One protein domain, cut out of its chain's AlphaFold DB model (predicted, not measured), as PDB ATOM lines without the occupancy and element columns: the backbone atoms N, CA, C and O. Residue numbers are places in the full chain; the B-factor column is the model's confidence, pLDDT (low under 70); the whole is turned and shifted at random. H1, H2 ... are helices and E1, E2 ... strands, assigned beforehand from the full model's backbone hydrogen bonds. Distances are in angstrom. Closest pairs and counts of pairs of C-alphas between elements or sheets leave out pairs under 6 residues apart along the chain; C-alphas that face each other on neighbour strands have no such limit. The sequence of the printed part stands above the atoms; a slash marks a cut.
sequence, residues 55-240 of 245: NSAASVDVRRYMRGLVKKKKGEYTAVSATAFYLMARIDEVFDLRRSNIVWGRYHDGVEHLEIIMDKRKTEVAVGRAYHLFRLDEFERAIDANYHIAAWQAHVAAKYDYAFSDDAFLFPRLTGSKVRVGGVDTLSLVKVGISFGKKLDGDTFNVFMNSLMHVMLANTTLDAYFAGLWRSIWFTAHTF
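This is residues 55 to 240 of the 245 residues of an uncharacterized protein of Achlya hypogyna (UniProt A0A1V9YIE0). H2 is packed in the middle between H1 and H4, which both run opposite ways to it; a twisted sheet, E1 E2 E3, stands beside the start of H4, and H5 slants steeply past H1. The short strand pair E4 and E7 leads on into a thin hairpin, E5 and E6, which packs along H5 at its residues 204 to 216, while H6 lies near the far end of H5 and residues 231 to 240 fold back from it toward H2. The printed part has 186 residues with six named helices and seven named strands, in the order H1 H2 H3 E1 E2 E3 H4 E4 E5 E6 E7 H5 H6; the class is mixed and the three sheets are antiparallel. The whole is compact, with a radius of gyration of the C-alphas of 16.8 A, and spans 46 by 37 by 34 A.

H1, residues 60 to 71, and H2, residues 75 to 86, form a helical hairpin at a shallow tilt of 28 degrees; their closest C-alphas, of Leu 69 and Thr 78, are 5.7 A apart. H2 touches H3, residues 91 to 95, at Ala 84 and Ile 91, whose C-alphas are closest at 6.0 A. E1, residues 102 to 108, E2, residues 111 to 118, and E3, residues 129 to 134, make a meander, each strand the antiparallel neighbour of the one before, strongly twisted; N 103 and O 115 are 2.9 A apart, and N 131 and O 116 are 2.8 A apart, within hydrogen-bond range. H4, residues 145 to 160, only grazes this sheet with residues 145 to 150, and it touches H2, the hub, at a shallow tilt of 24 degrees, opposite ways, closest at the C-alphas of Ala 79 and His 148, 4.7 A. E4, residues 172 to 175, pairs antiparallel with E7, residues 193 to 199, N 175 to O 193 at 2.8 A. Between them E5, residues 179 to 181, and E6, residues 187 to 189, form a hairpin, N 180 to O 188 at 2.8 A. H5, residues 202 to 218, has Phe 208 closest to Val 179 of E5, C-alphas 6.1 A apart. H5 touches H1 at a steep tilt of 67 degrees, only just short of about perpendicular, the closest C-alphas, of Gly 68 and Met 216, being 7.5 A apart. H6, residues 224 to 230, is near H5. In the six helices every O i to N i+4 pair is within hydrogen-bond range.

H1 begins at C-alpha 60, (-43.793, -30.004, 18.284), and is 15.8 A long; H2 is 16.3 A. E2 is 21.7 A long, H4 21.9 A and H5 24.4 A. H6 ends at C-alpha 230, (-44.090, -47.969, 17.062).

The C-alphas of Asp 109 and Gly 183 are the two farthest apart, at 49.7 A. The printed part has no cut; the link from H4 to E4 is long. Mean pLDDT of the printed part is 73.3, with residues 55 to 73, 176 to 192 and 213 to 240 among those under 70.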
ATOM      1  N   ASN A  55     -33.922 -26.258  20.938       46.84
ATOM      2  CA  ASN A  55     -34.428 -26.650  22.279       46.84
ATOM      3  C   ASN A  55     -35.441 -27.820  22.211       46.84
ATOM      4  O   ASN A  55     -36.479 -27.705  21.553       46.84
ATOM      5  N   SER A  56     -35.207 -28.924  22.938       45.53
ATOM      6  CA  SER A  56     -36.110 -30.091  22.977       45.53
ATOM      7  C   SER A  56     -37.497 -29.762  23.554       45.53
ATOM      8  O   SER A  56     -38.493 -30.366  23.144       45.53
ATOM      9  N   ALA A  57     -37.600 -28.731  24.402       46.12
ATOM     10  CA  ALA A  57     -38.857 -28.127  24.855       46.12
ATOM     11  C   ALA A  57     -39.714 -27.560  23.717       46.12
ATOM     12  O   ALA A  57     -40.944 -27.608  23.766       46.12
ATOM     13  N   ALA A  58     -39.063 -27.028  22.682       46.34
ATOM     14  CA  ALA A  58     -39.716 -26.406  21.539       46.34
ATOM     15  C   ALA A  58     -40.226 -27.441  20.520       46.34
ATOM     16  O   ALA A  58     -41.047 -27.098  19.657       46.34
ATOM     17  N   SER A  59     -39.822 -28.713  20.656       50.91
ATOM     18  CA  SER A  59     -40.285 -29.818  19.811       50.91
ATOM     19  C   SER A  59     -41.814 -29.872  19.753       50.91
ATOM     20  O   SER A  59     -42.517 -29.855  20.771       50.91
ATOM     21  N   VAL A  60     -42.347 -29.938  18.532       52.78
ATOM     22  CA  VAL A  60     -43.793 -30.004  18.284       52.78
ATOM     23  C   VAL A  60     -44.393 -31.254  18.924       52.78
ATOM     24  O   VAL A  60     -45.478 -31.170  19.502       52.78
ATOM     25  N   ASP A  61     -43.672 -32.374  18.902       54.06
ATOM     26  CA  ASP A  61     -44.139 -33.655  19.428       54.06
ATOM     27  C   ASP A  61     -44.140 -33.689  20.956       54.06
ATOM     28  O   ASP A  61     -45.148 -34.072  21.554       54.06
ATOM     29  N   VAL A  62     -43.073 -33.197  21.598       54.69
ATOM     30  CA  VAL A  62     -43.002 -33.078  23.067       54.69
ATOM     31  C   VAL A  62     -44.116 -32.162  23.574       54.69
ATOM     32  O   VAL A  62     -44.875 -32.524  24.478       54.69
ATOM     33  N   ARG A  63     -44.317 -31.003  22.934       59.09
ATOM     34  CA  ARG A  63     -45.404 -30.086  23.306       59.09
ATOM     35  C   ARG A  63     -46.777 -30.652  22.993       59.09
ATOM     36  O   ARG A  63     -47.725 -30.408  23.738       59.09
ATOM     37  N   ARG A  64     -46.947 -31.382  21.888       60.09
ATOM     38  CA  ARG A  64     -48.214 -32.058  21.578       60.09
ATOM     39  C   ARG A  64     -48.535 -33.071  22.670       60.09
ATOM     40  O   ARG A  64     -49.647 -33.021  23.195       60.09
ATOM     41  N   TYR A  65     -47.565 -33.904  23.045       62.88
ATOM     42  CA  TYR A  65     -47.671 -34.895  24.113       62.88
ATOM     43  C   TYR A  65     -48.111 -34.278  25.440       62.88
ATOM     44  O   TYR A  65     -49.168 -34.618  25.982       62.88
ATOM     45  N   MET A  66     -47.353 -33.293  25.916       62.44
ATOM     46  CA  MET A  66     -47.631 -32.634  27.186       62.44
ATOM     47  C   MET A  66     -48.967 -31.878  27.174       62.44
ATOM     48  O   MET A  66     -49.740 -31.956  28.132       62.44
ATOM     49  N   ARG A  67     -49.334 -31.237  26.053       65.56
ATOM     50  CA  ARG A  67     -50.676 -30.648  25.884       65.56
ATOM     51  C   ARG A  67     -51.783 -31.700  25.932       65.56
ATOM     52  O   ARG A  67     -52.871 -31.399  26.423       65.56
ATOM     53  N   GLY A  68     -51.533 -32.920  25.459       63.03
ATOM     54  CA  GLY A  68     -52.453 -34.052  25.593       63.03
ATOM     55  C   GLY A  68     -52.782 -34.362  27.056       63.03
ATOM     56  O   GLY A  68     -53.959 -34.480  27.408       63.03
ATOM     57  N   LEU A  69     -51.766 -34.395  27.924       62.72
ATOM     58  CA  LEU A  69     -51.937 -34.585  29.370       62.72
ATOM     59  C   LEU A  69     -52.761 -33.453  30.007       62.72
ATOM     60  O   LEU A  69     -53.727 -33.711  30.736       62.72
ATOM     61  N   VAL A  70     -52.432 -32.200  29.671       64.25
ATOM     62  CA  VAL A  70     -53.145 -31.008  30.161       64.25
ATOM     63  C   VAL A  70     -54.617 -31.030  29.740       64.25
ATOM     64  O   VAL A  70     -55.503 -30.903  30.588       64.25
ATOM     65  N   LYS A  71     -54.911 -31.271  28.455       66.56
ATOM     66  CA  LYS A  71     -56.285 -31.317  27.916       66.56
ATOM     67  C   LYS A  71     -57.151 -32.378  28.590       66.56
ATOM     68  O   LYS A  71     -58.343 -32.166  28.794       66.56
ATOM     69  N   LYS A  72     -56.567 -33.516  28.975       65.88
ATOM     70  CA  LYS A  72     -57.280 -34.590  29.685       65.88
ATOM     71  C   LYS A  72     -57.433 -34.314  31.197       65.88
ATOM     72  O   LYS A  72     -57.923 -35.190  31.917       65.88
ATOM     73  N   LYS A  73     -57.048 -33.119  31.678       65.88
ATOM     74  CA  LYS A  73     -57.067 -32.681  33.088       65.88
ATOM     75  C   LYS A  73     -56.310 -33.646  34.006       65.88
ATOM     76  O   LYS A  73     -56.791 -34.025  35.073       65.88
ATOM     77  N   LYS A  74     -55.136 -34.094  33.559       75.50
ATOM     78  CA  LYS A  74     -54.293 -35.072  34.260       75.50
ATOM     79  C   LYS A  74     -53.099 -34.390  34.924       75.50
ATOM     80  O   LYS A  74     -51.962 -34.760  34.669       75.50
ATOM     81  N   GLY A  75     -53.396 -33.396  35.769       81.00
ATOM     82  CA  GLY A  75     -52.411 -32.476  36.352       81.00
ATOM     83  C   GLY A  75     -51.223 -33.167  37.019       81.00
ATOM     84  O   GLY A  75     -50.090 -32.779  36.767       81.00
ATOM     85  N   GLU A  76     -51.459 -34.240  37.774       86.88
ATOM     86  CA  GLU A  76     -50.385 -35.023  38.393       86.88
ATOM     87  C   GLU A  76     -49.456 -35.682  37.367       86.88
ATOM     88  O   GLU A  76     -48.243 -35.523  37.440       86.88
ATOM     89  N   TYR A  77     -50.013 -36.379  36.370       84.62
ATOM     90  CA  TYR A  77     -49.221 -37.028  35.324       84.62
ATOM     91  C   TYR A  77     -48.439 -36.007  34.491       84.62
ATOM     92  O   TYR A  77     -47.301 -36.283  34.109       84.62
ATOM     93  N   THR A  78     -49.009 -34.820  34.242       85.44
ATOM     94  CA  THR A  78     -48.286 -33.703  33.619       85.44
ATOM     95  C   THR A  78     -47.124 -33.242  34.494       85.44
ATOM     96  O   THR A  78     -46.001 -33.165  34.003       85.44
ATOM     97  N   ALA A  79     -47.369 -32.985  35.782       90.62
ATOM     98  CA  ALA A  79     -46.353 -32.503  36.712       90.62
ATOM     99  C   ALA A  79     -45.202 -33.501  36.866       90.62
ATOM    100  O   ALA A  79     -44.045 -33.116  36.725       90.62
ATOM    101  N   VAL A  80     -45.505 -34.789  37.037       89.38
ATOM    102  CA  VAL A  80     -44.504 -35.862  37.065       89.38
ATOM    103  C   VAL A  80     -43.671 -35.875  35.781       89.38
ATOM    104  O   VAL A  80     -42.447 -35.947  35.845       89.38
ATOM    105  N   SER A  81     -44.319 -35.816  34.613       82.12
ATOM    106  CA  SER A  81     -43.633 -35.916  33.315       82.12
ATOM    107  C   SER A  81     -42.713 -34.725  33.067       82.12
ATOM    108  O   SER A  81     -41.556 -34.914  32.699       82.12
ATOM    109  N   ALA A  82     -43.208 -33.511  33.326       82.50
ATOM    110  CA  ALA A  82     -42.437 -32.276  33.235       82.50
ATOM    111  C   ALA A  82     -41.237 -32.309  34.191       82.50
ATOM    112  O   ALA A  82     -40.114 -32.025  33.791       82.50
ATOM    113  N   THR A  83     -41.459 -32.746  35.433       87.94
ATOM    114  CA  THR A  83     -40.404 -32.878  36.448       87.94
ATOM    115  C   THR A  83     -39.345 -33.891  36.017       87.94
ATOM    116  O   THR A  83     -38.155 -33.599  36.052       87.94
ATOM    117  N   ALA A  84     -39.746 -35.076  35.553       82.94
ATOM    118  CA  ALA A  84     -38.813 -36.104  35.098       82.94
ATOM    119  C   ALA A  84     -37.984 -35.659  33.885       82.94
ATOM    120  O   ALA A  84     -36.805 -36.011  33.790       82.94
ATOM    121  N   PHE A  85     -38.598 -34.890  32.983       74.38
ATOM    122  CA  PHE A  85     -37.936 -34.285  31.833       74.38
ATOM    123  C   PHE A  85     -36.882 -33.269  32.288       74.38
ATOM    124  O   PHE A  85     -35.705 -33.440  31.984       74.38
ATOM    125  N   TYR A  86     -37.280 -32.291  33.108       74.56
ATOM    126  CA  TYR A  86     -36.396 -31.233  33.608       74.56
ATOM    127  C   TYR A  86     -35.228 -31.749  34.442       74.56
ATOM    128  O   TYR A  86     -34.082 -31.356  34.246       74.56
ATOM    129  N   LEU A  87     -35.510 -32.649  35.381       78.00
ATOM    130  CA  LEU A  87     -34.492 -33.185  36.277       78.00
ATOM    131  C   LEU A  87     -33.590 -34.212  35.584       78.00
ATOM    132  O   LEU A  87     -32.642 -34.708  36.196       78.00
ATOM    133  N   MET A  88     -33.904 -34.618  34.346       74.69
ATOM    134  CA  MET A  88     -33.312 -35.794  33.701       74.69
ATOM    135  C   MET A  88     -33.317 -36.998  34.667       74.69
ATOM    136  O   MET A  88     -32.313 -37.694  34.896       74.69
ATOM    137  N   ALA A  89     -34.447 -37.190  35.344       76.81
ATOM    138  CA  ALA A  89     -34.600 -38.142  36.436       76.81
ATOM    139  C   ALA A  89     -35.350 -39.388  35.979       76.81
ATOM    140  O   ALA A  89     -36.232 -39.335  35.118       76.81
ATOM    141  N   ARG A  90     -34.980 -40.543  36.544       79.25
ATOM    142  CA  ARG A  90     -35.813 -41.738  36.380       79.25
ATOM    143  C   ARG A  90     -37.159 -41.463  37.031       79.25
ATOM    144  O   ARG A  90     -37.219 -40.796  38.058       79.25
ATOM    145  N   ILE A  91     -38.224 -42.025  36.475       80.44
ATOM    146  CA  ILE A  91     -39.566 -41.771  37.000       80.44
ATOM    147  C   ILE A  91     -39.702 -42.184  38.471       80.44
ATOM    148  O   ILE A  91     -40.305 -41.464  39.256       80.44
ATOM    149  N   ASP A  92     -39.048 -43.278  38.863       84.25
ATOM    150  CA  ASP A  92     -39.071 -43.759  40.243       84.25
ATOM    151  C   ASP A  92     -38.362 -42.790  41.200       84.25
ATOM    152  O   ASP A  92     -38.811 -42.616  42.327       84.25
ATOM    153  N   GLU A  93     -37.309 -42.107  40.730       86.94
ATOM    154  CA  GLU A  93     -36.620 -41.056  41.492       86.94
ATOM    155  C   GLU A  93     -37.542 -39.837  41.681       86.94
ATOM    156  O   GLU A  93     -37.515 -39.205  42.732       86.94
ATOM    157  N   VAL A  94     -38.394 -39.537  40.695       90.31
ATOM    158  CA  VAL A  94     -39.402 -38.466  40.785       90.31
ATOM    159  C   VAL A  94     -40.539 -38.846  41.733       90.31
ATOM    160  O   VAL A  94     -41.000 -38.003  42.497       90.31
ATOM    161  N   PHE A  95     -40.977 -40.108  41.744       91.75
ATOM    162  CA  PHE A  95     -42.000 -40.584  42.685       91.75
ATOM    163  C   PHE A  95     -41.539 -40.566  44.140       91.75
ATOM    164  O   PHE A  95     -42.370 -40.475  45.041       91.75
ATOM    165  N   ASP A  96     -40.233 -40.666  44.375       91.69
ATOM    166  CA  ASP A  96     -39.649 -40.583  45.711       91.69
ATOM    167  C   ASP A  96     -39.460 -39.142  46.212       91.69
ATOM    168  O   ASP A  96     -39.119 -38.964  47.384       91.69
ATOM    169  N   LEU A  97     -39.720 -38.122  45.379       93.19
ATOM    170  CA  LEU A  97     -39.691 -36.727  45.814       93.19
ATOM    171  C   LEU A  97     -40.743 -36.476  46.893       93.19
ATOM    172  O   LEU A  97     -41.919 -36.835  46.766       93.19
ATOM    173  N   ARG A  98     -40.307 -35.802  47.948       93.94
ATOM    174  CA  ARG A  98     -41.138 -35.311  49.039       93.94
ATOM    175  C   ARG A  98     -41.324 -33.811  48.928       93.94
ATOM    176  O   ARG A  98     -40.595 -33.127  48.208       93.94
ATOM    177  N   ARG A  99     -42.289 -33.280  49.672       93.81
ATOM    178  CA  ARG A  99     -42.487 -31.835  49.782       93.81
ATOM    179  C   ARG A  99     -41.216 -31.130  50.259       93.81
ATOM    180  O   ARG A  99     -40.917 -30.067  49.723       93.81
ATOM    181  N   SER A 100     -40.471 -31.719  51.194       93.12
ATOM    182  CA  SER A 100     -39.207 -31.177  51.711       93.12
ATOM    183  C   SER A 100     -38.094 -31.074  50.670       93.12
ATOM    184  O   SER A 100     -37.182 -30.272  50.837       93.12
ATOM    185  N   ASN A 101     -38.175 -31.827  49.568       93.31
ATOM    186  CA  ASN A 101     -37.221 -31.705  48.468       93.31
ATOM    187  C   ASN A 101     -37.424 -30.423  47.649       93.31
ATOM    188  O   ASN A 101     -36.623 -30.165  46.758       93.31
ATOM    189  N   ILE A 102     -38.484 -29.648  47.905       93.12
ATOM    190  CA  ILE A 102     -38.865 -28.478  47.115       93.12
ATOM    191  C   ILE A 102     -38.733 -27.200  47.935       93.12
ATOM    192  O   ILE A 102     -39.367 -27.051  48.985       93.12
ATOM    193  N   VAL A 103     -38.019 -26.221  47.388       92.62
ATOM    194  CA  VAL A 103     -37.908 -24.880  47.959       92.62
ATOM    195  C   VAL A 103     -38.407 -23.848  46.949       92.62
ATOM    196  O   VAL A 103     -37.831 -23.661  45.879       92.62
ATOM    197  N   TRP A 104     -39.510 -23.187  47.296       92.62
ATOM    198  CA  TRP A 104     -40.089 -22.082  46.527       92.62
ATOM    199  C   TRP A 104     -39.409 -20.753  46.878       92.62
ATOM    200  O   TRP A 104     -38.813 -20.626  47.947       92.62
ATOM    201  N   GLY A 105     -39.539 -19.749  46.006       88.00
ATOM    202  CA  GLY A 105     -39.072 -18.388  46.285       88.00
ATOM    203  C   GLY A 105     -37.550 -18.239  46.303       88.00
ATOM    204  O   GLY A 105     -37.028 -17.350  46.978       88.00
ATOM    205  N   ARG A 106     -36.820 -19.117  45.605       85.06
ATOM    206  CA  ARG A 106     -35.382 -18.949  45.379       85.06
ATOM    207  C   ARG A 106     -35.156 -17.984  44.229       85.06
ATOM    208  O   ARG A 106     -35.966 -17.920  43.314       85.06
ATOM    209  N   TYR A 107     -34.041 -17.263  44.260       80.31
ATOM    210  CA  TYR A 107     -33.697 -16.280  43.237       80.31
ATOM    211  C   TYR A 107     -32.303 -16.552  42.684       80.31
ATOM    212  O   TYR A 107     -31.383 -16.867  43.436       80.31
ATOM    213  N   HIS A 108     -32.163 -16.418  41.371       69.19
ATOM    214  CA  HIS A 108     -30.882 -16.386  40.672       69.19
ATOM    215  C   HIS A 108     -30.922 -15.191  39.721       69.19
ATOM    216  O   HIS A 108     -31.856 -15.084  38.930       69.19
ATOM    217  N   ASP A 109     -29.990 -14.252  39.880       76.62
ATOM    218  CA  ASP A 109     -29.930 -13.000  39.111       76.62
ATOM    219  C   ASP A 109     -31.265 -12.232  39.050       76.62
ATOM    220  O   ASP A 109     -31.689 -11.727  38.014       76.62
ATOM    221  N   GLY A 110     -31.966 -12.164  40.187       74.81
ATOM    222  CA  GLY A 110     -33.257 -11.473  40.305       74.81
ATOM    223  C   GLY A 110     -34.451 -12.235  39.719       74.81
ATOM    224  O   GLY A 110     -35.583 -11.773  39.848       74.81
ATOM    225  N   VAL A 111     -34.233 -13.419  39.140       73.75
ATOM    226  CA  VAL A 111     -35.293 -14.276  38.605       73.75
ATOM    227  C   VAL A 111     -35.659 -15.352  39.622       73.75
ATOM    228  O   VAL A 111     -34.808 -16.122  40.079       73.75
ATOM    229  N   GLU A 112     -36.943 -15.411  39.973       81.12
ATOM    230  CA  GLU A 112     -37.479 -16.436  40.864       81.12
ATOM    231  C   GLU A 112     -37.471 -17.816  40.185       81.12
ATOM    232  O   GLU A 112     -37.909 -17.974  39.041       81.12
ATOM    233  N   HIS A 113     -37.033 -18.838  40.913       79.19
ATOM    234  CA  HIS A 113     -37.079 -20.229  40.493       79.19
ATOM    235  C   HIS A 113     -37.510 -21.153  41.633       79.19
ATOM    236  O   HIS A 113     -37.486 -20.813  42.819       79.19
ATOM    237  N   LEU A 114     -37.907 -22.358  41.236       89.12
ATOM    238  CA  LEU A 114     -38.150 -23.475  42.129       89.12
ATOM    239  C   LEU A 114     -36.872 -24.295  42.259       89.12
ATOM    240  O   LEU A 114     -36.323 -24.731  41.253       89.12
ATOM    241  N   GLU A 115     -36.415 -24.548  43.476       89.00
ATOM    242  CA  GLU A 115     -35.278 -25.430  43.719       89.00
ATOM    243  C   GLU A 115     -35.769 -26.826  44.119       89.00
ATOM    244  O   GLU A 115     -36.621 -26.960  45.001       89.00
ATOM    245  N   ILE A 116     -35.246 -27.865  43.460       91.19
ATOM    246  CA  ILE A 116     -35.484 -29.268  43.819       91.19
ATOM    247  C   ILE A 116     -34.168 -29.920  44.222       91.19
ATOM    248  O   ILE A 116     -33.241 -29.984  43.418       91.19
ATOM    249  N   ILE A 117     -34.110 -30.461  45.435       89.19
ATOM    250  CA  ILE A 117     -32.936 -31.144  45.982       89.19
ATOM    251  C   ILE A 117     -33.182 -32.654  45.963       89.19
ATOM    252  O   ILE A 117     -34.102 -33.154  46.608       89.19
ATOM    253  N   MET A 118     -32.373 -33.394  45.202       85.50
ATOM    254  CA  MET A 118     -32.492 -34.846  45.052       85.50
ATOM    255  C   MET A 118     -31.408 -35.595  45.833       85.50
ATOM    256  O   MET A 118     -30.281 -35.721  45.358       85.50
ATOM    257  N   ASP A 119     -31.775 -36.189  46.970       74.00
ATOM    258  CA  ASP A 119     -30.821 -36.837  47.894       74.00
ATOM    259  C   ASP A 119     -30.568 -38.329  47.617       74.00
ATOM    260  O   ASP A 119     -29.686 -38.939  48.216       74.00
ATOM    261  N   LYS A 120     -31.368 -38.956  46.743       66.12
ATOM    262  CA  LYS A 120     -31.381 -40.418  46.522       66.12
ATOM    263  C   LYS A 120     -31.197 -40.806  45.055       66.12
ATOM    264  O   LYS A 120     -31.932 -41.635  44.517       66.12
ATOM    265  N   ARG A 121     -30.214 -40.212  44.378       66.81
ATOM    266  CA  ARG A 121     -29.808 -40.660  43.036       66.81
ATOM    267  C   ARG A 121     -29.072 -41.997  43.144       66.81
ATOM    268  O   ARG A 121     -28.157 -42.148  43.941       66.81
ATOM    269  N   LYS A 122     -29.417 -42.959  42.278       63.06
ATOM    270  CA  LYS A 122     -28.826 -44.319  42.273       63.06
ATOM    271  C   LYS A 122     -27.287 -44.348  42.145       63.06
ATOM    272  O   LYS A 122     -26.686 -45.378  42.421       63.06
ATOM    273  N   THR A 123     -26.659 -43.270  41.676       55.22
ATOM    274  CA  THR A 123     -25.226 -43.221  41.340       55.22
ATOM    275  C   THR A 123     -24.450 -42.088  42.021       55.22
ATOM    276  O   THR A 123     -23.276 -41.927  41.714       55.22
ATOM    277  N   GLU A 124     -25.058 -41.304  42.916       55.59
ATOM    278  CA  GLU A 124     -24.354 -40.238  43.652       55.59
ATOM    279  C   GLU A 124     -24.249 -40.626  45.133       55.59
ATOM    280  O   GLU A 124     -25.254 -40.891  45.787       55.59
ATOM    281  N   VAL A 125     -23.014 -40.718  45.639       51.31
ATOM    282  CA  VAL A 125     -22.694 -41.180  47.006       51.31
ATOM    283  C   VAL A 125     -22.498 -40.000  47.977       51.31
ATOM    284  O   VAL A 125     -22.378 -40.208  49.178       51.31
ATOM    285  N   ALA A 126     -22.502 -38.750  47.499       50.62
ATOM    286  CA  ALA A 126     -22.308 -37.568  48.338       50.62
ATOM    287  C   ALA A 126     -23.155 -36.381  47.858       50.62
ATOM    288  O   ALA A 126     -23.124 -36.070  46.675       50.62
ATOM    289  N   VAL A 127     -23.854 -35.761  48.824       55.56
ATOM    290  CA  VAL A 127     -24.649 -34.512  48.801       55.56
ATOM    291  C   VAL A 127     -25.631 -34.401  47.628       55.56
ATOM    292  O   VAL A 127     -25.237 -34.276  46.475       55.56
ATOM    293  N   GLY A 128     -26.932 -34.446  47.934       65.06
ATOM    294  CA  GLY A 128     -28.002 -34.393  46.939       65.06
ATOM    295  C   GLY A 128     -27.835 -33.277  45.905       65.06
ATOM    296  O   GLY A 128     -27.324 -32.196  46.197       65.06
ATOM    297  N   ARG A 129     -28.267 -33.538  44.668       79.00
ATOM    298  CA  ARG A 129     -28.149 -32.572  43.570       79.00
ATOM    299  C   ARG A 129     -29.310 -31.582  43.597       79.00
ATOM    300  O   ARG A 129     -30.467 -32.007  43.565       79.00
ATOM    301  N   ALA A 130     -28.994 -30.290  43.589       82.56
ATOM    302  CA  ALA A 130     -29.968 -29.218  43.417       82.56
ATOM    303  C   ALA A 130     -30.248 -28.958  41.928       82.56
ATOM    304  O   ALA A 130     -29.343 -28.977  41.093       82.56
ATOM    305  N   TYR A 131     -31.514 -28.718  41.602       83.56
ATOM    306  CA  TYR A 131     -31.982 -28.321  40.281       83.56
ATOM    307  C   TYR A 131     -32.777 -27.031  40.400       83.56
ATOM    308  O   TYR A 131     -33.664 -26.935  41.246       83.56
ATOM    309  N   HIS A 132     -32.499 -26.081  39.514       81.62
ATOM    310  CA  HIS A 132     -33.137 -24.769  39.492       81.62
ATOM    311  C   HIS A 132     -34.133 -24.715  38.330       81.62
ATOM    312  O   HIS A 132     -33.753 -24.698  37.161       81.62
ATOM    313  N   LEU A 133     -35.422 -24.758  38.654       81.75
ATOM    314  CA  LEU A 133     -36.529 -24.805  37.707       81.75
ATOM    315  C   LEU A 133     -37.137 -23.408  37.594       81.75
ATOM    316  O   LEU A 133     -37.953 -22.988  38.422       81.75
ATOM    317  N   PHE A 134     -36.731 -22.687  36.558       78.19
ATOM    318  CA  PHE A 134     -37.312 -21.397  36.201       78.19
ATOM    319  C   PHE A 134     -38.692 -21.587  35.571       78.19
ATOM    320  O   PHE A 134     -38.961 -22.609  34.936       78.19
ATOM    321  N   ARG A 135     -39.568 -20.594  35.747       77.00
ATOM    322  CA  ARG A 135     -40.820 -20.536  34.989       77.00
ATOM    323  C   ARG A 135     -40.506 -20.250  33.529       77.00
ATOM    324  O   ARG A 135     -39.695 -19.374  33.235       77.00
ATOM    325  N   LEU A 136     -41.162 -20.979  32.640       71.19
ATOM    326  CA  LEU A 136     -41.012 -20.802  31.205       71.19
ATOM    327  C   LEU A 136     -42.097 -19.887  30.660       71.19
ATOM    328  O   LEU A 136     -43.133 -19.639  31.289       71.19
ATOM    329  N   ASP A 137     -41.862 -19.403  29.449       70.44
ATOM    330  CA  ASP A 137     -42.873 -18.666  28.716       70.44
ATOM    331  C   ASP A 137     -44.082 -19.551  28.345       70.44
ATOM    332  O   ASP A 137     -44.139 -20.764  28.569       70.44
ATOM    333  N   GLU A 138     -45.113 -18.927  27.778       67.56
ATOM    334  CA  GLU A 138     -46.323 -19.644  27.379       67.56
ATOM    335  C   GLU A 138     -46.089 -20.672  26.260       67.56
ATOM    336  O   GLU A 138     -46.785 -21.692  26.206       67.56
ATOM    337  N   PHE A 139     -45.111 -20.434  25.387       61.09
ATOM    338  CA  PHE A 139     -44.805 -21.312  24.262       61.09
ATOM    339  C   PHE A 139     -44.209 -22.647  24.729       61.09
ATOM    340  O   PHE A 139     -44.509 -23.697  24.140       61.09
ATOM    341  N   GLU A 140     -43.431 -22.610  25.809       58.00
ATOM    342  CA  GLU A 140     -42.763 -23.757  26.427       58.00
ATOM    343  C   GLU A 140     -43.491 -24.296  27.668       58.00
ATOM    344  O   GLU A 140     -43.159 -25.376  28.160       58.00
ATOM    345  N   ARG A 141     -44.564 -23.627  28.117       72.06
ATOM    346  CA  ARG A 141     -45.365 -23.979  29.309       72.06
ATOM    347  C   ARG A 141     -45.766 -25.446  29.403       72.06
ATOM    348  O   ARG A 141     -45.984 -25.947  30.496       72.06
ATOM    349  N   ALA A 142     -45.883 -26.140  28.273       64.69
ATOM    350  CA  ALA A 142     -46.221 -27.556  28.247       64.69
ATOM    351  C   ALA A 142     -45.195 -28.434  28.988       64.69
ATOM    352  O   ALA A 142     -45.577 -29.477  29.508       64.69
ATOM    353  N   ILE A 143     -43.920 -28.046  29.040       67.31
ATOM    354  CA  ILE A 143     -42.900 -28.781  29.796       67.31
ATOM    355  C   ILE A 143     -42.503 -28.093  31.105       67.31
ATOM    356  O   ILE A 143     -41.704 -28.661  31.839       67.31
ATOM    357  N   ASP A 144     -43.056 -26.918  31.419       79.56
ATOM    358  CA  ASP A 144     -42.696 -26.126  32.599       79.56
ATOM    359  C   ASP A 144     -43.019 -26.885  33.897       79.56
ATOM    360  O   ASP A 144     -44.161 -26.945  34.370       79.56
ATOM    361  N   ALA A 145     -41.984 -27.493  34.476       85.00
ATOM    362  CA  ALA A 145     -42.103 -28.269  35.699       85.00
ATOM    363  C   ALA A 145     -42.463 -27.391  36.903       85.00
ATOM    364  O   ALA A 145     -43.257 -27.824  37.735       85.00
ATOM    365  N   ASN A 146     -41.958 -26.157  36.975       87.31
ATOM    366  CA  ASN A 146     -42.288 -25.215  38.045       87.31
ATOM    367  C   ASN A 146     -43.799 -24.925  38.044       87.31
ATOM    368  O   ASN A 146     -44.488 -25.179  39.039       87.31
ATOM    369  N   TYR A 147     -44.336 -24.519  36.890       88.56
ATOM    370  CA  TYR A 147     -45.762 -24.259  36.708       88.56
ATOM    371  C   TYR A 147     -46.619 -25.491  37.016       88.56
ATOM    372  O   TYR A 147     -47.623 -25.399  37.728       88.56
ATOM    373  N   HIS A 148     -46.243 -26.663  36.498       89.31
ATOM    374  CA  HIS A 148     -47.047 -27.869  36.672       89.31
ATOM    375  C   HIS A 148     -47.026 -28.417  38.103       89.31
ATOM    376  O   HIS A 148     -48.068 -28.887  38.567       89.31
ATOM    377  N   ILE A 149     -45.904 -28.317  38.824       94.38
ATOM    378  CA  ILE A 149     -45.841 -28.674  40.249       94.38
ATOM    379  C   ILE A 149     -46.719 -27.718  41.068       94.38
ATOM    380  O   ILE A 149     -47.532 -28.184  41.870       94.38
ATOM    381  N   ALA A 150     -46.624 -26.405  40.835       93.56
ATOM    382  CA  ALA A 150     -47.442 -25.417  41.542       93.56
ATOM    383  C   ALA A 150     -48.944 -25.647  41.298       93.56
ATOM    384  O   ALA A 150     -49.739 -25.710  42.240       93.56
ATOM    385  N   ALA A 151     -49.336 -25.855  40.037       92.75
ATOM    386  CA  ALA A 151     -50.717 -26.141  39.662       92.75
ATOM    387  C   ALA A 151     -51.233 -27.452  40.279       92.75
ATOM    388  O   ALA A 151     -52.398 -27.537  40.672       92.75
ATOM    389  N   TRP A 152     -50.376 -28.472  40.384       93.00
ATOM    390  CA  TRP A 152     -50.712 -29.729  41.047       93.00
ATOM    391  C   TRP A 152     -50.969 -29.536  42.544       93.00
ATOM    392  O   TRP A 152     -52.018 -29.953  43.037       93.00
ATOM    393  N   GLN A 153     -50.067 -28.860  43.259       92.75
ATOM    394  CA  GLN A 153     -50.231 -28.611  44.693       92.75
ATOM    395  C   GLN A 153     -51.472 -27.758  44.983       92.75
ATOM    396  O   GLN A 153     -52.251 -28.101  45.873       92.75
ATOM    397  N   ALA A 154     -51.718 -26.717  44.182       92.69
ATOM    398  CA  ALA A 154     -52.921 -25.894  44.287       92.69
ATOM    399  C   ALA A 154     -54.204 -26.707  44.036       92.69
ATOM    400  O   ALA A 154     -55.187 -26.557  44.760       92.69
ATOM    401  N   HIS A 155     -54.194 -27.606  43.044       90.62
ATOM    402  CA  HIS A 155     -55.322 -28.499  42.784       90.62
ATOM    403  C   HIS A 155     -55.613 -29.415  43.973       90.62
ATOM    404  O   HIS A 155     -56.774 -29.592  44.341       90.62
ATOM    405  N   VAL A 156     -54.569 -30.005  44.557       90.38
ATOM    406  CA  VAL A 156     -54.701 -30.903  45.704       90.38
ATOM    407  C   VAL A 156     -55.260 -30.161  46.916       90.38
ATOM    408  O   VAL A 156     -56.232 -30.635  47.503       90.38
ATOM    409  N   ALA A 157     -54.716 -28.983  47.229       90.94
ATOM    410  CA  ALA A 157     -55.195 -28.148  48.325       90.94
ATOM    411  C   ALA A 157     -56.672 -27.772  48.138       90.94
ATOM    412  O   ALA A 157     -57.490 -28.035  49.010       90.94
ATOM    413  N   ALA A 158     -57.050 -27.259  46.964       91.06
ATOM    414  CA  ALA A 158     -58.419 -26.808  46.717       91.06
ATOM    415  C   ALA A 158     -59.450 -27.948  46.683       91.06
ATOM    416  O   ALA A 158     -60.598 -27.764  47.079       91.06
ATOM    417  N   LYS A 159     -59.077 -29.123  46.161       89.69
ATOM    418  CA  LYS A 159     -60.022 -30.230  45.953       89.69
ATOM    419  C   LYS A 159     -60.140 -31.168  47.152       89.69
ATOM    420  O   LYS A 159     -61.195 -31.776  47.326       89.69
ATOM    421  N   TYR A 160     -59.061 -31.343  47.907       88.62
ATOM    422  CA  TYR A 160     -58.987 -32.320  48.994       88.62
ATOM    423  C   TYR A 160     -58.762 -31.676  50.364       88.62
ATOM    424  O   TYR A 160     -58.629 -32.421  51.329       88.62
ATOM    425  N   ASP A 161     -58.707 -30.340  50.439       90.00
ATOM    426  CA  ASP A 161     -58.382 -29.585  51.659       90.00
ATOM    427  C   ASP A 161     -57.094 -30.103  52.325       90.00
ATOM    428  O   ASP A 161     -56.994 -30.293  53.535       90.00
ATOM    429  N   TYR A 162     -56.111 -30.446  51.486       91.19
ATOM    430  CA  TYR A 162     -54.898 -31.134  51.911       91.19
ATOM    431  C   TYR A 162     -53.692 -30.198  51.900       91.19
ATOM    432  O   TYR A 162     -53.308 -29.665  50.855       91.19
ATOM    433  N   ALA A 163     -53.052 -30.068  53.061       91.19
ATOM    434  CA  ALA A 163     -51.770 -29.399  53.221       91.19
ATOM    435  C   ALA A 163     -50.635 -30.435  53.217       91.19
ATOM    436  O   ALA A 163     -50.620 -31.360  54.028       91.19
ATOM    437  N   PHE A 164     -49.674 -30.275  52.306       91.44
ATOM    438  CA  PHE A 164     -48.500 -31.146  52.249       91.44
ATOM    439  C   PHE A 164     -47.590 -30.879  53.450       91.44
ATOM    440  O   PHE A 164     -47.033 -29.788  53.565       91.44
ATOM    441  N   SER A 165     -47.402 -31.888  54.301       93.81
ATOM    442  CA  SER A 165     -46.303 -31.918  55.267       93.81
ATOM    443  C   SER A 165     -44.970 -32.129  54.551       93.81
ATOM    444  O   SER A 165     -44.938 -32.632  53.428       93.81
ATOM    445  N   ASP A 166     -43.861 -31.777  55.196       92.94
ATOM    446  CA  ASP A 166     -42.515 -31.911  54.624       92.94
ATOM    447  C   ASP A 166     -42.179 -33.345  54.197       92.94
ATOM    448  O   ASP A 166     -41.531 -33.566  53.172       92.94
ATOM    449  N   ASP A 167     -42.665 -34.336  54.938       93.06
ATOM    450  CA  ASP A 167     -42.479 -35.748  54.635       93.06
ATOM    451  C   ASP A 167     -43.474 -36.292  53.598       93.06
ATOM    452  O   ASP A 167     -43.274 -37.401  53.102       93.06
ATOM    453  N   ALA A 168     -44.514 -35.545  53.221       94.69
ATOM    454  CA  ALA A 168     -45.491 -36.005  52.242       94.69
ATOM    455  C   ALA A 168     -44.833 -36.245  50.878       94.69
ATOM    456  O   ALA A 168     -44.003 -35.455  50.419       94.69
ATOM    457  N   PHE A 169     -45.234 -37.319  50.194       94.69
ATOM    458  CA  PHE A 169     -44.848 -37.521  48.800       94.69
ATOM    459  C   PHE A 169     -45.402 -36.380  47.950       94.69
ATOM    460  O   PHE A 169     -46.587 -36.058  48.032       94.69
ATOM    461  N   LEU A 170     -44.556 -35.805  47.099       93.69
ATOM    462  CA  LEU A 170     -44.959 -34.755  46.169       93.69
ATOM    463  C   LEU A 170     -46.006 -35.268  45.167       93.69
ATOM    464  O   LEU A 170     -46.961 -34.566  44.827       93.69
ATOM    465  N   PHE A 171     -45.833 -36.518  44.737       93.19
ATOM    466  CA  PHE A 171     -46.730 -37.233  43.834       93.19
ATOM    467  C   PHE A 171     -47.315 -38.458  44.556       93.19
ATOM    468  O   PHE A 171     -46.766 -39.565  44.475       93.19
ATOM    469  N   PRO A 172     -48.376 -38.253  45.359       91.88
ATOM    470  CA  PRO A 172     -49.011 -39.314  46.126       91.88
ATOM    471  C   PRO A 172     -49.760 -40.306  45.234       91.88
ATOM    472  O   PRO A 172     -50.200 -40.002  44.134       91.88
ATOM    473  N   ARG A 173     -49.972 -41.524  45.726       89.00
ATOM    474  CA  ARG A 173     -50.595 -42.592  44.951       89.00
ATOM    475  C   ARG A 173     -52.034 -42.264  44.602       89.00
ATOM    476  O   ARG A 173     -52.857 -42.014  45.478       89.00
ATOM    477  N   LEU A 174     -52.375 -42.465  43.341       84.38
ATOM    478  CA  LEU A 174     -53.756 -42.445  42.897       84.38
ATOM    479  C   LEU A 174     -54.500 -43.745  43.232       84.38
ATOM    480  O   LEU A 174     -54.044 -44.839  42.901       84.38
ATOM    481  N   THR A 175     -55.670 -43.638  43.865       78.38
ATOM    482  CA  THR A 175     -56.537 -44.770  44.229       78.38
ATOM    483  C   THR A 175     -57.745 -44.865  43.304       78.38
ATOM    484  O   THR A 175     -58.259 -43.861  42.822       78.38
ATOM    485  N   GLY A 176     -58.202 -46.088  43.019       67.06
ATOM    486  CA  GLY A 176     -59.333 -46.315  42.104       67.06
ATOM    487  C   GLY A 176     -59.010 -46.084  40.621       67.06
ATOM    488  O   GLY A 176     -59.884 -46.255  39.771       67.06
ATOM    489  N   SER A 177     -57.755 -45.760  40.302       63.66
ATOM    490  CA  SER A 177     -57.271 -45.528  38.945       63.66
ATOM    491  C   SER A 177     -57.397 -46.779  38.088       63.66
ATOM    492  O   SER A 177     -56.574 -47.688  38.154       63.66
ATOM    493  N   LYS A 178     -58.414 -46.802  37.231       62.66
ATOM    494  CA  LYS A 178     -58.439 -47.686  36.066       62.66
ATOM    495  C   LYS A 178     -58.270 -46.834  34.825       62.66
ATOM    496  O   LYS A 178     -59.064 -45.920  34.587       62.66
ATOM    497  N   VAL A 179     -57.236 -47.138  34.050       64.25
ATOM    498  CA  VAL A 179     -57.087 -46.602  32.702       64.25
ATOM    499  C   VAL A 179     -58.143 -47.287  31.843       64.25
ATOM    500  O   VAL A 179     -58.101 -48.497  31.640       64.25
ATOM    501  N   ARG A 180     -59.137 -46.526  31.392       64.44
ATOM    502  CA  ARG A 180     -60.104 -46.965  30.392       64.44
ATOM    503  C   ARG A 180     -59.771 -46.282  29.081       64.44
ATOM    504  O   ARG A 180     -59.876 -45.059  28.968       64.44
ATOM    505  N   VAL A 181     -59.395 -47.099  28.111       59.22
ATOM    506  CA  VAL A 181     -59.345 -46.717  26.705       59.22
ATOM    507  C   VAL A 181     -60.747 -46.987  26.151       59.22
ATOM    508  O   VAL A 181     -61.193 -48.131  26.123       59.22
ATOM    509  N   GLY A 182     -61.493 -45.925  25.857       58.31
ATOM    510  CA  GLY A 182     -62.713 -45.969  25.052       58.31
ATOM    511  C   GLY A 182     -62.361 -46.137  23.574       58.31
ATOM    512  O   GLY A 182     -61.280 -46.618  23.253       58.31
ATOM    513  N   GLY A 183     -63.246 -45.727  22.660       52.94
ATOM    514  CA  GLY A 183     -62.910 -45.673  21.231       52.94
ATOM    515  C   GLY A 183     -61.659 -44.823  20.944       52.94
ATOM    516  O   GLY A 183     -61.038 -44.282  21.858       52.94
ATOM    517  N   VAL A 184     -61.325 -44.668  19.660       51.88
ATOM    518  CA  VAL A 184     -60.052 -44.129  19.128       51.88
ATOM    519  C   VAL A 184     -59.514 -42.863  19.846       51.88
ATOM    520  O   VAL A 184     -58.301 -42.700  19.958       51.88
ATOM    521  N   ASP A 185     -60.379 -42.046  20.468       53.97
ATOM    522  CA  ASP A 185     -60.023 -40.736  21.045       53.97
ATOM    523  C   ASP A 185     -60.175 -40.606  22.574       53.97
ATOM    524  O   ASP A 185     -59.890 -39.553  23.176       53.97
ATOM    525  N   THR A 186     -60.658 -41.650  23.249       59.28
ATOM    526  CA  THR A 186     -61.077 -41.542  24.655       59.28
ATOM    527  C   THR A 186     -60.149 -42.280  25.602       59.28
ATOM    528  O   THR A 186     -60.339 -43.442  25.915       59.28
ATOM    529  N   LEU A 187     -59.182 -41.560  26.173       64.88
ATOM    530  CA  LEU A 187     -58.519 -41.991  27.401       64.88
ATOM    531  C   LEU A 187     -59.235 -41.394  28.614       64.88
ATOM    532  O   LEU A 187     -59.306 -40.169  28.754       64.88
ATOM    533  N   SER A 188     -59.728 -42.244  29.510       61.41
ATOM    534  CA  SER A 188     -60.262 -41.825  30.804       61.41
ATOM    535  C   SER A 188     -59.543 -42.553  31.939       61.41
ATOM    536  O   SER A 188     -59.314 -43.757  31.885       61.41
ATOM    537  N   LEU A 189     -59.175 -41.805  32.979       63.88
ATOM    538  CA  LEU A 189     -58.865 -42.396  34.280       63.88
ATOM    539  C   LEU A 189     -60.165 -42.367  35.075       63.88
ATOM    540  O   LEU A 189     -60.697 -41.280  35.318       63.88
ATOM    541  N   VAL A 190     -60.691 -43.541  35.413       60.88
ATOM    542  CA  VAL A 190     -61.908 -43.658  36.227       60.88
ATOM    543  C   VAL A 190     -61.625 -43.162  37.645       60.88
ATOM    544  O   VAL A 190     -60.507 -43.312  38.125       60.88
ATOM    545  N   LYS A 191     -62.649 -42.532  38.248       56.19
ATOM    546  CA  LYS A 191     -62.715 -41.886  39.573       56.19
ATOM    547  C   LYS A 191     -61.489 -42.143  40.458       56.19
ATOM    548  O   LYS A 191     -61.317 -43.220  41.019       56.19
ATOM    549  N   VAL A 192     -60.684 -41.095  40.573       66.50
ATOM    550  CA  VAL A 192     -59.374 -41.108  41.210       66.50
ATOM    551  C   VAL A 192     -59.472 -40.488  42.602       66.50
ATOM    552  O   VAL A 192     -59.756 -39.293  42.728       66.50
ATOM    553  N   GLY A 193     -59.271 -41.296  43.638       77.88
ATOM    554  CA  GLY A 193     -58.913 -40.804  44.968       77.88
ATOM    555  C   GLY A 193     -57.395 -40.634  45.084       77.88
ATOM    556  O   GLY A 193     -56.654 -41.004  44.175       77.88
ATOM    557  N   ILE A 194     -56.928 -40.084  46.203       86.69
ATOM    558  CA  ILE A 194     -55.497 -39.936  46.492       86.69
ATOM    559  C   ILE A 194     -55.191 -40.634  47.818       86.69
ATOM    560  O   ILE A 194     -55.943 -40.518  48.782       86.69
ATOM    561  N   SER A 195     -54.092 -41.383  47.861       90.25
ATOM    562  CA  SER A 195     -53.509 -41.954  49.072       90.25
ATOM    563  C   SER A 195     -52.206 -41.220  49.371       90.25
ATOM    564  O   SER A 195     -51.145 -41.582  48.869       90.25
ATOM    565  N   PHE A 196     -52.305 -40.183  50.202       90.31
ATOM    566  CA  PHE A 196     -51.195 -39.281  50.528       90.31
ATOM    567  C   PHE A 196     -49.997 -39.968  51.205       90.31
ATOM    568  O   PHE A 196     -48.862 -39.538  51.037       90.31
ATOM    569  N   GLY A 197     -50.221 -41.088  51.903       89.06
ATOM    570  CA  GLY A 197     -49.160 -41.857  52.568       89.06
ATOM    571  C   GLY A 197     -48.361 -42.803  51.662       89.06
ATOM    572  O   GLY A 197     -47.508 -43.540  52.151       89.06
ATOM    573  N   LYS A 198     -48.644 -42.855  50.355       91.62
ATOM    574  CA  LYS A 198     -47.959 -43.744  49.402       91.62
ATOM    575  C   LYS A 198     -47.510 -42.943  48.193       91.62
ATOM    576  O   LYS A 198     -48.241 -42.067  47.755       91.62
ATOM    577  N   LYS A 199     -46.362 -43.284  47.607       91.00
ATOM    578  CA  LYS A 199     -45.940 -42.718  46.321       91.00
ATOM    579  C   LYS A 199     -46.726 -43.286  45.147       91.00
ATOM    580  O   LYS A 199     -47.251 -44.412  45.226       91.00
ATOM    581  N   LEU A 200     -46.767 -42.518  44.061       88.81
ATOM    582  CA  LEU A 200     -47.345 -42.942  42.793       88.81
ATOM    583  C   LEU A 200     -46.771 -44.284  42.322       88.81
ATOM    584  O   LEU A 200     -45.623 -44.643  42.583       88.81
ATOM    585  N   ASP A 201     -47.634 -45.065  41.684       83.88
ATOM    586  CA  ASP A 201     -47.335 -46.418  41.245       83.88
ATOM    587  C   ASP A 201     -46.782 -46.410  39.815       83.88
ATOM    588  O   ASP A 201     -47.449 -45.944  38.886       83.88
ATOM    589  N   GLY A 202     -45.560 -46.921  39.644       81.62
ATOM    590  CA  GLY A 202     -44.870 -46.906  38.356       81.62
ATOM    591  C   GLY A 202     -45.552 -47.749  37.285       81.62
ATOM    592  O   GLY A 202     -45.574 -47.342  36.123       81.62
ATOM    593  N   ASP A 203     -46.177 -48.865  37.656       78.69
ATOM    594  CA  ASP A 203     -46.913 -49.703  36.708       78.69
ATOM    595  C   ASP A 203     -48.161 -48.978  36.198       78.69
ATOM    596  O   ASP A 203     -48.366 -48.863  34.988       78.69
ATOM    597  N   THR A 204     -48.948 -48.393  37.105       77.81
ATOM    598  CA  THR A 204     -50.123 -47.580  36.760       77.81
ATOM    599  C   THR A 204     -49.743 -46.388  35.884       77.81
ATOM    600  O   THR A 204     -50.416 -46.115  34.883       77.81
ATOM    601  N   PHE A 205     -48.647 -45.704  36.221       80.50
ATOM    602  CA  PHE A 205     -48.105 -44.616  35.416       80.50
ATOM    603  C   PHE A 205     -47.733 -45.104  34.014       80.50
ATOM    604  O   PHE A 205     -48.253 -44.585  33.030       80.50
ATOM    605  N   ASN A 206     -46.913 -46.149  33.896       76.56
ATOM    606  CA  ASN A 206     -46.490 -46.678  32.598       76.56
ATOM    607  C   ASN A 206     -47.686 -47.121  31.743       76.56
ATOM    608  O   ASN A 206     -47.730 -46.808  30.552       76.56
ATOM    609  N   VAL A 207     -48.680 -47.804  32.319       75.94
ATOM    610  CA  VAL A 207     -49.903 -48.210  31.600       75.94
ATOM    611  C   VAL A 207     -50.657 -46.992  31.070       75.94
ATOM    612  O   VAL A 207     -51.080 -46.982  29.909       75.94
ATOM    613  N   PHE A 208     -50.802 -45.949  31.888       76.56
ATOM    614  CA  PHE A 208     -51.459 -44.712  31.482       76.56
ATOM    615  C   PHE A 208     -50.709 -44.009  30.346       76.56
ATOM    616  O   PHE A 208     -51.325 -43.662  29.339       76.56
ATOM    617  N   MET A 209     -49.391 -43.855  30.470       74.94
ATOM    618  CA  MET A 209     -48.567 -43.163  29.472       74.94
ATOM    619  C   MET A 209     -48.565 -43.893  28.131       74.94
ATOM    620  O   MET A 209     -48.753 -43.275  27.084       74.94
ATOM    621  N   ASN A 210     -48.449 -45.222  28.156       71.69
ATOM    622  CA  ASN A 210     -48.557 -46.039  26.950       71.69
ATOM    623  C   ASN A 210     -49.936 -45.895  26.292       71.69
ATOM    624  O   ASN A 210     -50.035 -45.691  25.084       71.69
ATOM    625  N   SER A 211     -51.007 -45.914  27.089       72.81
ATOM    626  CA  SER A 211     -52.373 -45.753  26.579       72.81
ATOM    627  C   SER A 211     -52.623 -44.360  25.990       72.81
ATOM    628  O   SER A 211     -53.291 -44.233  24.965       72.81
ATOM    629  N   LEU A 212     -52.068 -43.308  26.603       70.44
ATOM    630  CA  LEU A 212     -52.140 -41.946  26.076       70.44
ATOM    631  C   LEU A 212     -51.449 -41.824  24.727       70.44
ATOM    632  O   LEU A 212     -52.033 -41.259  23.805       70.44
ATOM    633  N   MET A 213     -50.252 -42.390  24.594       66.81
ATOM    634  CA  MET A 213     -49.551 -42.404  23.315       66.81
ATOM    635  C   MET A 213     -50.371 -43.078  22.227       66.81
ATOM    636  O   MET A 213     -50.533 -42.502  21.157       66.81
ATOM    637  N   HIS A 214     -50.946 -44.251  22.497       65.94
ATOM    638  CA  HIS A 214     -51.775 -44.940  21.506       65.94
ATOM    639  C   HIS A 214     -52.940 -44.072  21.003       65.94
ATOM    640  O   HIS A 214     -53.146 -43.977  19.796       65.94
ATOM    641  N   VAL A 215     -53.642 -43.375  21.902       64.81
ATOM    642  CA  VAL A 215     -54.745 -42.463  21.542       64.81
ATOM    643  C   VAL A 215     -54.253 -41.247  20.749       64.81
ATOM    644  O   VAL A 215     -54.885 -40.819  19.784       64.81
ATOM    645  N   MET A 216     -53.118 -40.666  21.134       61.34
ATOM    646  CA  MET A 216     -52.565 -39.500  20.443       61.34
ATOM    647  C   MET A 216     -52.098 -39.824  19.023       61.34
ATOM    648  O   MET A 216     -52.241 -39.000  18.118       61.34
ATOM    649  N   LEU A 217     -51.567 -41.025  18.825       58.34
ATOM    650  CA  LEU A 217     -51.045 -41.463  17.539       58.34
ATOM    651  C   LEU A 217     -52.127 -41.942  16.584       58.34
ATOM    652  O   LEU A 217     -52.007 -41.689  15.392       58.34
ATOM    653  N   ALA A 218     -53.210 -42.538  17.087       59.72
ATOM    654  CA  ALA A 218     -54.379 -42.822  16.254       59.72
ATOM    655  C   ALA A 218     -54.963 -41.547  15.609       59.72
ATOM    656  O   ALA A 218     -55.590 -41.608  14.559       59.72
ATOM    657  N   ASN A 219     -54.676 -40.387  16.207       55.84
ATOM    658  CA  ASN A 219     -55.041 -39.056  15.732       55.84
ATOM    659  C   ASN A 219     -53.910 -38.328  14.982       55.84
ATOM    660  O   ASN A 219     -53.908 -37.097  14.893       55.84
ATOM    661  N   THR A 220     -52.892 -39.050  14.508       52.25
ATOM    662  CA  THR A 220     -51.742 -38.469  13.806       52.25
ATOM    663  C   THR A 220     -51.460 -39.212  12.510       52.25
ATOM    664  O   THR A 220     -51.367 -40.435  12.494       52.25
ATOM    665  N   THR A 221     -51.246 -38.473  11.424       49.75
ATOM    666  CA  THR A 221     -50.616 -38.989  10.205       49.75
ATOM    667  C   THR A 221     -49.119 -39.147  10.463       49.75
ATOM    668  O   THR A 221     -48.343 -38.220  10.241       49.75
ATOM    669  N   LEU A 222     -48.724 -40.287  11.031       48.47
ATOM    670  CA  LEU A 222     -47.320 -40.685  11.123       48.47
ATOM    671  C   LEU A 222     -46.892 -41.344   9.816       48.47
ATOM    672  O   LEU A 222     -47.653 -42.112   9.225       48.47
ATOM    673  N   ASP A 223     -45.651 -41.090   9.417       44.59
ATOM    674  CA  ASP A 223     -45.029 -41.774   8.292       44.59
ATOM    675  C   ASP A 223     -45.068 -43.300   8.494       44.59
ATOM    676  O   ASP A 223     -44.880 -43.802   9.611       44.59
ATOM    677  N   ALA A 224     -45.304 -44.057   7.420       42.62
ATOM    678  CA  ALA A 224     -45.549 -45.503   7.492       42.62
ATOM    679  C   ALA A 224     -44.384 -46.279   8.147       42.62
ATOM    680  O   ALA A 224     -44.597 -47.285   8.831       42.62
ATOM    681  N   TYR A 225     -43.160 -45.764   8.001       37.91
ATOM    682  CA  TYR A 225     -41.957 -46.269   8.659       37.91
ATOM    683  C   TYR A 225     -42.037 -46.170  10.194       37.91
ATOM    684  O   TYR A 225     -41.784 -47.147  10.907       37.91
ATOM    685  N   PHE A 226     -42.480 -45.024  10.720       43.53
ATOM    686  CA  PHE A 226     -42.667 -44.823  12.157       43.53
ATOM    687  C   PHE A 226     -43.850 -45.629  12.700       43.53
ATOM    688  O   PHE A 226     -43.768 -46.167  13.803       43.53
ATOM    689  N   ALA A 227     -44.919 -45.796  11.914       47.56
ATOM    690  CA  ALA A 227     -46.074 -46.606  12.301       47.56
ATOM    691  C   ALA A 227     -45.717 -48.090  12.551       47.56
ATOM    692  O   ALA A 227     -46.274 -48.717  13.458       47.56
ATOM    693  N   GLY A 228     -44.766 -48.646  11.786       42.25
ATOM    694  CA  GLY A 228     -44.286 -50.026  11.931       42.25
ATOM    695  C   GLY A 228     -43.394 -50.246  13.157       42.25
ATOM    696  O   GLY A 228     -43.613 -51.187  13.922       42.25
ATOM    697  N   LEU A 229     -42.434 -49.347  13.395       43.41
ATOM    698  CA  LEU A 229     -41.552 -49.392  14.568       43.41
ATOM    699  C   LEU A 229     -42.330 -49.193  15.878       43.41
ATOM    700  O   LEU A 229     -41.997 -49.786  16.908       43.41
ATOM    701  N   TRP A 230     -43.409 -48.409  15.848       49.06
ATOM    702  CA  TRP A 230     -44.090 -47.969  17.062       49.06
ATOM    703  C   TRP A 230     -44.911 -49.045  17.776       49.06
ATOM    704  O   TRP A 230     -45.043 -49.002  18.997       49.06
ATOM    705  N   ARG A 231     -45.372 -50.088  17.071       44.56
ATOM    706  CA  ARG A 231     -46.024 -51.258  17.706       44.56
ATOM    707  C   ARG A 231     -45.111 -51.992  18.702       44.56
ATOM    708  O   ARG A 231     -45.584 -52.849  19.444       44.56
ATOM    709  N   SER A 232     -43.819 -51.657  18.723       41.78
ATOM    710  CA  SER A 232     -42.808 -52.225  19.615       41.78
ATOM    711  C   SER A 232     -42.254 -51.239  20.663       41.78
ATOM    712  O   SER A 232     -41.402 -51.626  21.470       41.78
ATOM    713  N   ILE A 233     -42.740 -49.988  20.698       47.25
ATOM    714  CA  ILE A 233     -42.220 -48.915  21.560       47.25
ATOM    715  C   ILE A 233     -43.176 -48.645  22.730       47.25
ATOM    716  O   ILE A 233     -44.343 -48.326  22.541       47.25
ATOM    717  N   TRP A 234     -42.646 -48.740  23.954       50.78
ATOM    718  CA  TRP A 234     -43.393 -48.536  25.200       50.78
ATOM    719  C   TRP A 234     -42.661 -47.532  26.102       50.78
ATOM    720  O   TRP A 234     -41.437 -47.631  26.256       50.78
ATOM    721  N   PHE A 235     -43.387 -46.609  26.735       55.28
ATOM    722  CA  PHE A 235     -42.890 -45.758  27.819       55.28
ATOM    723  C   PHE A 235     -42.334 -46.616  28.959       55.28
ATOM    724  O   PHE A 235     -42.919 -47.630  29.342       55.28
ATOM    725  N   THR A 236     -41.181 -46.202  29.481       57.94
ATOM    726  CA  THR A 236     -40.501 -46.832  30.615       57.94
ATOM    727  C   THR A 236     -40.069 -45.772  31.616       57.94
ATOM    728  O   THR A 236     -40.023 -44.582  31.296       57.94
ATOM    729  N   ALA A 237     -39.613 -46.220  32.786       59.12
ATOM    730  CA  ALA A 237     -39.035 -45.369  33.821       59.12
ATOM    731  C   ALA A 237     -37.880 -44.455  33.353       59.12
ATOM    732  O   ALA A 237     -37.554 -43.489  34.038       59.12
ATOM    733  N   HIS A 238     -37.255 -44.736  32.201       61.53
ATOM    734  CA  HIS A 238     -36.116 -43.979  31.670       61.53
ATOM    735  C   HIS A 238     -36.475 -43.031  30.519       61.53
ATOM    736  O   HIS A 238     -35.606 -42.280  30.077       61.53
ATOM    737  N   THR A 239     -37.712 -43.059  30.013       61.06
ATOM    738  CA  THR A 239     -38.084 -42.334  28.788       61.06
ATOM    739  C   THR A 239     -37.904 -40.821  28.938       61.06
ATOM    740  O   THR A 239     -37.270 -40.202  28.091       61.06
ATOM    741  N   PHE A 240     -38.360 -40.238  30.050       62.38
ATOM    742  CA  PHE A 240     -38.233 -38.797  30.305       62.38
ATOM    743  C   PHE A 240     -36.798 -38.349  30.558       62.38
ATOM    744  O   PHE A 240     -36.350 -37.378  29.960       62.38
TER     745      PHE A 240